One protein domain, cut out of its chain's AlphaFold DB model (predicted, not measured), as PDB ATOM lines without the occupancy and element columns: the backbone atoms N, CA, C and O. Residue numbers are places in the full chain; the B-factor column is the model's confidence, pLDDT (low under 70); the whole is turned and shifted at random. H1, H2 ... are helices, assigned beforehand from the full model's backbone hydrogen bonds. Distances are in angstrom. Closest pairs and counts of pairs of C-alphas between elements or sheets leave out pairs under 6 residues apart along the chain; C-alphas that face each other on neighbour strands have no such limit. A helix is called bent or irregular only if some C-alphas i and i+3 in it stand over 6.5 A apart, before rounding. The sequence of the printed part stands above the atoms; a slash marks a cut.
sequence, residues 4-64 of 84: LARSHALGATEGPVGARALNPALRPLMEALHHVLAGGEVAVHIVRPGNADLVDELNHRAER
ATOM      1  N   LEU A   4     219.758 245.351 188.383       87.06
ATOM      2  CA  LEU A   4     220.945 246.074 188.847       87.06
ATOM      3  C   LEU A   4     222.062 246.009 187.807       87.06
ATOM      4  O   LEU A   4     222.698 247.020 187.511       87.06
ATOM      5  N   ALA A   5     222.247 244.846 187.176       87.94
ATOM      6  CA  ALA A   5     223.202 244.692 186.080       87.94
ATOM      7  C   ALA A   5     222.848 245.575 184.867       87.94
ATOM      8  O   ALA A   5     223.734 246.156 184.237       87.94
ATOM      9  N   ARG A   6     221.554 245.710 184.540       91.44
ATOM     10  CA  ARG A   6     221.096 246.588 183.450       91.44
ATOM     11  C   ARG A   6     221.292 248.062 183.784       91.44
ATOM     12  O   ARG A   6     221.798 248.794 182.942       91.44
ATOM     13  N   SER A   7     220.947 248.472 185.001       89.06
ATOM     14  CA  SER A   7     221.150 249.842 185.483       89.06
ATOM     15  C   SER A   7     222.635 250.211 185.498       89.06
ATOM     16  O   SER A   7     223.016 251.299 185.072       89.06
ATOM     17  N   HIS A   8     223.500 249.268 185.892       86.50
ATOM     18  CA  HIS A   8     224.953 249.420 185.814       86.50
ATOM     19  C   HIS A   8     225.427 249.692 184.381       86.50
ATOM     20  O   HIS A   8     226.133 250.670 184.145       86.50
ATOM     21  N   ALA A   9     224.978 248.881 183.419       89.56
ATOM     22  CA  ALA A   9     225.338 249.029 182.009       89.56
ATOM     23  C   ALA A   9     224.861 250.353 181.382       89.56
ATOM     24  O   ALA A   9     225.433 250.794 180.388       89.56
ATOM     25  N   LEU A  10     223.832 250.985 181.954       90.94
ATOM     26  CA  LEU A  10     223.317 252.292 181.536       90.94
ATOM     27  C   LEU A  10     224.023 253.475 182.221       90.94
ATOM     28  O   LEU A  10     223.640 254.619 181.998       90.94
ATOM     29  N   GLY A  11     225.056 253.218 183.029       90.06
ATOM     30  CA  GLY A  11     225.864 254.266 183.656       90.06
ATOM     31  C   GLY A  11     225.367 254.706 185.032       90.06
ATOM     32  O   GLY A  11     225.674 255.816 185.455       90.06
ATOM     33  N   ALA A  12     224.626 253.857 185.758       88.31
ATOM     34  CA  ALA A  12     224.259 254.162 187.144       88.31
ATOM     35  C   ALA A  12     225.491 254.332 188.052       88.31
ATOM     36  O   ALA A  12     225.472 255.130 188.989       88.31
ATOM     37  N   THR A  13     226.583 253.621 187.755       87.12
ATOM     38  CA  THR A  13     227.892 253.882 188.360       87.12
ATOM     39  C   THR A  13     228.954 254.088 187.293       87.12
ATOM     40  O   THR A  13     228.945 253.445 186.242       87.12
ATOM     41  N   GLU A  14     229.882 254.988 187.588       82.75
ATOM     42  CA  GLU A  14     230.945 255.433 186.697       82.75
ATOM     43  C   GLU A  14     232.304 255.288 187.394       82.75
ATOM     44  O   GLU A  14     232.386 255.217 188.622       82.75
ATOM     45  N   GLY A  15     233.384 255.240 186.614       78.00
ATOM     46  CA  GLY A  15     234.754 255.153 187.125       78.00
ATOM     47  C   GLY A  15     235.420 253.781 186.941       78.00
ATOM     48  O   GLY A  15     234.773 252.801 186.549       78.00
ATOM     49  N   PRO A  16     236.743 253.704 187.177       76.12
ATOM     50  CA  PRO A  16     237.516 252.491 186.954       76.12
ATOM     51  C   PRO A  16     237.122 251.382 187.938       76.12
ATOM     52  O   PRO A  16     236.561 251.622 189.009       76.12
ATOM     53  N   VAL A  17     237.437 250.139 187.570       69.25
ATOM     54  CA  VAL A  17     237.272 248.981 188.459       69.25
ATOM     55  C   VAL A  17     238.055 249.241 189.752       69.25
ATOM     56  O   VAL A  17     239.247 249.523 189.700       69.25
ATOM     57  N   GLY A  18     237.373 249.192 190.901       70.38
ATOM     58  CA  GLY A  18     237.948 249.503 192.219       70.38
ATOM     59  C   GLY A  18     237.714 250.934 192.727       70.38
ATOM     60  O   GLY A  18     237.901 251.174 193.913       70.38
ATOM     61  N   ALA A  19     237.244 251.859 191.882       75.88
ATOM     62  CA  ALA A  19     236.859 253.219 192.284       75.88
ATOM     63  C   ALA A  19     235.526 253.652 191.649       75.88
ATOM     64  O   ALA A  19     235.342 254.813 191.282       75.88
ATOM     65  N   ARG A  20     234.598 252.702 191.481       79.25
ATOM     66  CA  ARG A  20     233.261 252.996 190.958       79.25
ATOM     67  C   ARG A  20     232.501 253.870 191.946       79.25
ATOM     68  O   ARG A  20     232.338 253.497 193.105       79.25
ATOM     69  N   ALA A  21     231.998 254.991 191.456       85.50
ATOM     70  CA  ALA A  21     231.129 255.894 192.189       85.50
ATOM     71  C   ALA A  21     229.754 255.941 191.524       85.50
ATOM     72  O   ALA A  21     229.611 255.674 190.332       85.50
ATOM     73  N   LEU A  22     228.728 256.284 192.299       87.00
ATOM     74  CA  LEU A  22     227.412 256.582 191.750       87.00
ATOM     75  C   LEU A  22     227.517 257.776 190.794       87.00
ATOM     76  O   LEU A  22     228.184 258.762 191.119       87.00
ATOM     77  N   ASN A  23     226.828 257.700 189.655       90.69
ATOM     78  CA  ASN A  23     226.699 258.835 188.752       90.69
ATOM     79  C   ASN A  23     226.181 260.061 189.535       90.69
ATOM     80  O   ASN A  23     225.120 259.970 190.163       90.69
ATOM     81  N   PRO A  24     226.888 261.207 189.521       90.00
ATOM     82  CA  PRO A  24     226.471 262.395 190.261       90.00
ATOM     83  C   PRO A  24     225.052 262.869 189.924       90.00
ATOM     84  O   PRO A  24     224.371 263.396 190.802       90.00
ATOM     85  N   ALA A  25     224.575 262.626 188.697       90.50
ATOM     86  CA  ALA A  25     223.213 262.951 188.275       90.50
ATOM     87  C   ALA A  25     222.132 262.148 189.024       90.50
ATOM     88  O   ALA A  25     220.989 262.592 189.099       90.50
ATOM     89  N   LEU A  26     222.478 260.995 189.610       92.38
ATOM     90  CA  LEU A  26     221.566 260.173 190.415       92.38
ATOM     91  C   LEU A  26     221.544 260.563 191.896       92.38
ATOM     92  O   LEU A  26     220.686 260.088 192.639       92.38
ATOM     93  N   ARG A  27     222.453 261.437 192.348       92.19
ATOM     94  CA  ARG A  27     222.524 261.855 193.756       92.19
ATOM     95  C   ARG A  27     221.203 262.430 194.293       92.19
ATOM     96  O   ARG A  27     220.820 262.000 195.378       92.19
ATOM     97  N   PRO A  28     220.471 263.302 193.566       93.19
ATOM     98  CA  PRO A  28     219.192 263.823 194.051       93.19
ATOM     99  C   PRO A  28     218.148 262.725 194.286       93.19
ATOM    100  O   PRO A  28     217.362 262.806 195.224       93.19
ATOM    101  N   LEU A  29     218.161 261.662 193.471       93.62
ATOM    102  CA  LEU A  29     217.252 260.527 193.648       93.62
ATOM    103  C   LEU A  29     217.606 259.699 194.890       93.62
ATOM    104  O   LEU A  29     216.707 259.216 195.570       93.62
ATOM    105  N   MET A  30     218.895 259.556 195.214       93.94
ATOM    106  CA  MET A  30     219.315 258.880 196.449       93.94
ATOM    107  C   MET A  30     218.939 259.665 197.694       93.94
ATOM    108  O   MET A  30     218.474 259.081 198.664       93.94
ATOM    109  N   GLU A  31     219.081 260.986 197.659       95.38
ATOM    110  CA  GLU A  31     218.632 261.845 198.750       95.38
ATOM    111  C   GLU A  31     217.112 261.766 198.943       95.38
ATOM    112  O   GLU A  31     216.649 261.557 200.063       95.38
ATOM    113  N   ALA A  32     216.339 261.815 197.852       96.44
ATOM    114  CA  ALA A  32     214.893 261.622 197.908       96.44
ATOM    115  C   ALA A  32     214.515 260.253 198.506       96.44
ATOM    116  O   ALA A  32     213.644 260.173 199.370       96.44
ATOM    117  N   LEU A  33     215.210 259.182 198.111       95.31
ATOM    118  CA  LEU A  33     215.017 257.856 198.698       95.31
ATOM    119  C   LEU A  33     215.305 257.854 200.207       95.31
ATOM    120  O   LEU A  33     214.515 257.304 200.969       95.31
ATOM    121  N   HIS A  34     216.394 258.486 200.656       96.81
ATOM    122  CA  HIS A  34     216.715 258.572 202.083       96.81
ATOM    123  C   HIS A  34     215.621 259.290 202.880       96.81
ATOM    124  O   HIS A  34     215.296 258.847 203.979       96.81
ATOM    125  N   HIS A  35     215.023 260.351 202.332       97.56
ATOM    126  CA  HIS A  35     213.899 261.033 202.975       97.56
ATOM    127  C   HIS A  35     212.682 260.119 203.139       97.56
ATOM    128  O   HIS A  35     212.117 260.078 204.229       97.56
ATOM    129  N   VAL A  36     212.317 259.353 202.106       96.69
ATOM    130  CA  VAL A  36     211.208 258.384 202.189       96.69
ATOM    131  C   VAL A  36     211.495 257.305 203.232       96.69
ATOM    132  O   VAL A  36     210.650 257.017 204.074       96.69
ATOM    133  N   LEU A  37     212.703 256.734 203.220       94.81
ATOM    134  CA  LEU A  37     213.105 255.706 204.187       94.81
ATOM    135  C   LEU A  37     213.166 256.231 205.627       94.81
ATOM    136  O   LEU A  37     213.010 255.456 206.565       94.81
ATOM    137  N   ALA A  38     213.368 257.537 205.807       96.06
ATOM    138  CA  ALA A  38     213.318 258.208 207.100       96.06
ATOM    139  C   ALA A  38     211.892 258.632 207.522       96.06
ATOM    140  O   ALA A  38     211.748 259.395 208.476       96.06
ATOM    141  N   GLY A  39     210.847 258.172 206.821       95.62
ATOM    142  CA  GLY A  39     209.444 258.474 207.134       95.62
ATOM    143  C   GLY A  39     208.945 259.822 206.603       95.62
ATOM    144  O   GLY A  39     207.876 260.279 206.999       95.62
ATOM    145  N   GLY A  40     209.715 260.479 205.734       96.38
ATOM    146  CA  GLY A  40     209.310 261.702 205.047       96.38
ATOM    147  C   GLY A  40     208.551 261.442 203.744       96.38
ATOM    148  O   GLY A  40     208.401 260.310 203.287       96.38
ATOM    149  N   GLU A  41     208.127 262.527 203.102       96.62
ATOM    150  CA  GLU A  41     207.480 262.507 201.787       96.62
ATOM    151  C   GLU A  41     208.332 263.259 200.762       96.62
ATOM    152  O   GLU A  41     208.996 264.248 201.086       96.62
ATOM    153  N   VAL A  42     208.306 262.802 199.509       96.88
ATOM    154  CA  VAL A  42     209.042 263.429 198.404       96.88
ATOM    155  C   VAL A  42     208.161 263.563 197.169       96.88
ATOM    156  O   VAL A  42     207.338 262.698 196.878       96.88
ATOM    157  N   ALA A  43     208.380 264.630 196.403       95.62
ATOM    158  CA  ALA A  43     207.812 264.808 195.074       95.62
ATOM    159  C   ALA A  43     208.945 264.819 194.041       95.62
ATOM    160  O   ALA A  43     209.925 265.549 194.192       95.62
ATOM    161  N   VAL A  44     208.809 264.018 192.982       92.56
ATOM    162  CA  VAL A  44     209.796 263.929 191.897       92.56
ATOM    163  C   VAL A  44     209.190 264.498 190.621       92.56
ATOM    164  O   VAL A  44     208.092 264.119 190.222       92.56
ATOM    165  N   HIS A  45     209.918 265.401 189.963       93.94
ATOM    166  CA  HIS A  45     209.503 266.016 188.705       93.94
ATOM    167  C   HIS A  45     210.514 265.715 187.594       93.94
ATOM    168  O   HIS A  45     211.708 265.986 187.733       93.94
ATOM    169  N   ILE A  46     210.031 265.174 186.472       93.94
ATOM    170  CA  ILE A  46     210.865 264.888 185.300       93.94
ATOM    171  C   ILE A  46     211.068 266.177 184.504       93.94
ATOM    172  O   ILE A  46     210.195 266.602 183.755       93.94
ATOM    173  N   VAL A  47     212.251 266.777 184.650       94.69
ATOM    174  CA  VAL A  47     212.624 268.026 183.958       94.69
ATOM    175  C   VAL A  47     212.766 267.817 182.447       94.69
ATOM    176  O   VAL A  47     212.393 268.677 181.653       94.69
ATOM    177  N   ARG A  48     213.314 266.666 182.038       94.69
ATOM    178  CA  ARG A  48     213.462 266.274 180.633       94.69
ATOM    179  C   ARG A  48     213.214 264.772 180.490       94.69
ATOM    180  O   ARG A  48     213.841 264.008 181.225       94.69
ATOM    181  N   PRO A  49     212.358 264.335 179.551       93.44
ATOM    182  CA  PRO A  49     212.133 262.915 179.327       93.44
ATOM    183  C   PRO A  49     213.397 262.226 178.799       93.44
ATOM    184  O   PRO A  49     214.133 262.781 177.975       93.44
ATOM    185  N   GLY A  50     213.629 261.007 179.288       93.62
ATOM    186  CA  GLY A  50     214.618 260.078 178.745       93.62
ATOM    187  C   GLY A  50     214.081 259.310 177.534       93.62
ATOM    188  O   GLY A  50     213.038 259.643 176.975       93.62
ATOM    189  N   ASN A  51     214.792 258.258 177.125       96.62
ATOM    190  CA  ASN A  51     214.291 257.329 176.111       96.62
ATOM    191  C   ASN A  51     213.143 256.491 176.708       96.62
ATOM    192  O   ASN A  51     213.369 255.776 177.681       96.62
ATOM    193  N   ALA A  52     211.943 256.597 176.130       95.00
ATOM    194  CA  ALA A  52     210.734 255.952 176.648       95.00
ATOM    195  C   ALA A  52     210.855 254.421 176.701       95.00
ATOM    196  O   ALA A  52     210.613 253.840 177.752       95.00
ATOM    197  N   ASP A  53     211.345 253.787 175.632       96.56
ATOM    198  CA  ASP A  53     211.490 252.327 175.573       96.56
ATOM    199  C   ASP A  53     212.436 251.799 176.662       96.56
ATOM    200  O   ASP A  53     212.176 250.771 177.284       96.56
ATOM    201  N   LEU A  54     213.537 252.514 176.927       95.38
ATOM    202  CA  LEU A  54     214.470 252.154 178.001       95.38
ATOM    203  C   LEU A  54     213.862 252.362 179.391       95.38
ATOM    204  O   LEU A  54     214.152 251.582 180.299       95.38
ATOM    205  N   VAL A  55     213.049 253.404 179.574       95.19
ATOM    206  CA  VAL A  55     212.333 253.645 180.836       95.19
ATOM    207  C   VAL A  55     211.329 252.520 181.090       95.19
ATOM    208  O   VAL A  55     211.349 251.931 182.171       95.19
ATOM    209  N   ASP A  56     210.534 252.155 180.086       96.19
ATOM    210  CA  ASP A  56     209.555 251.067 180.178       96.19
ATOM    211  C   ASP A  56     210.239 249.718 180.440       96.19
ATOM    212  O   ASP A  56     209.829 248.957 181.320       96.19
ATOM    213  N   GLU A  57     211.347 249.442 179.744       96.25
ATOM    214  CA  GLU A  57     212.166 248.249 179.964       96.25
ATOM    215  C   GLU A  57     212.664 248.157 181.416       96.25
ATOM    216  O   GLU A  57     212.617 247.086 182.031       96.25
ATOM    217  N   LEU A  58     213.183 249.260 181.967       94.81
ATOM    218  CA  LEU A  58     213.710 249.303 183.330       94.81
ATOM    219  C   LEU A  58     212.612 249.153 184.380       94.81
ATOM    220  O   LEU A  58     212.820 248.403 185.335       94.81
ATOM    221  N   ASN A  59     211.463 249.800 184.187       94.25
ATOM    222  CA  ASN A  59     210.310 249.676 185.080       94.25
ATOM    223  C   ASN A  59     209.832 248.226 185.141       94.25
ATOM    224  O   ASN A  59     209.766 247.643 186.221       94.25
ATOM    225  N   HIS A  60     209.645 247.593 183.981       94.06
ATOM    226  CA  HIS A  60     209.225 246.197 183.927       94.06
ATOM    227  C   HIS A  60     210.238 245.253 184.599       94.06
ATOM    228  O   HIS A  60     209.880 244.286 185.272       94.06
ATOM    229  N   ARG A  61     211.543 245.516 184.451       92.31
ATOM    230  CA  ARG A  61     212.582 244.727 185.136       92.31
ATOM    231  C   ARG A  61     212.573 244.931 186.648       92.31
ATOM    232  O   ARG A  61     212.809 243.956 187.359       92.31
ATOM    233  N   ALA A  62     212.340 246.155 187.115       89.94
ATOM    234  CA  ALA A  62     212.241 246.464 188.536       89.94
ATOM    235  C   ALA A  62     211.041 245.742 189.166       89.94
ATOM    236  O   ALA A  62     211.222 245.037 190.155       89.94
ATOM    237  N   GLU A  63     209.865 245.811 188.535       90.81
ATOM    238  CA  GLU A  63     208.655 245.098 188.970       90.81
ATOM    239  C   GLU A  63     208.910 243.596 189.129       90.81
ATOM    240  O   GLU A  63     208.695 243.031 190.202       90.81
ATOM    241  N   ARG A  64     209.484 242.952 188.104       88.94
ATOM    242  CA  ARG A  64     209.799 241.517 188.174       88.94
ATOM    243  C   ARG A  64     210.834 241.175 189.248       88.94
ATOM    244  O   ARG A  64     210.766 240.096 189.835       88.94
TER     245      ARG A  64
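What this domain is: This is residues 4 to 64 of the 84 residues of an uncharacterized protein of Myxococcus hansupus (UniProt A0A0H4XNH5). Three helices make an open frame: H2, the longest, forms one side, and H3 with the short H1 near it forms the other, joined to H2 by two long links. Between H1 and H2 the chain folds back on itself, residues 13 to 14 pairing antiparallel with residues 21 to 22. The printed part has 61 residues, with H1, H2 and H3 in that order and no named strand; it is all helix and loose, radius of gyration of the C-alphas 13.4 A, spanning 35 by 29 by 26 A.

Where its parts are: H2, residues 24 to 37, measures 20.4 A from first to last C-alpha and is irregular, with C-alphas 25 and 28 7.1 A apart. H3, residues 52 to 64, measures 18.5 A and ends with C-alpha 64 at (209.799, 241.517, 188.174). H1, residues 4 to 9, begins with C-alpha 4 at (220.945, 246.074, 188.847).

How they stand to each other: H2 is apart from H1 and from H3. H1 and H3 are close but not clearly touching; their closest C-alphas, of Ser 7 and Leu 58, are 7.8 A apart. They run opposite ways at a shallow tilt of 25 degrees. Every O i to N i+4 pair is within hydrogen-bond range in H1 and H3, and 8 of 10 in H2.

The domain as a whole: The farthest C-alphas, of Val 17 and Glu 41, are 35.3 A apart. The printed part has no cut. Residues 45 to 53 stand free. Residue 17 is under pLDDT 70.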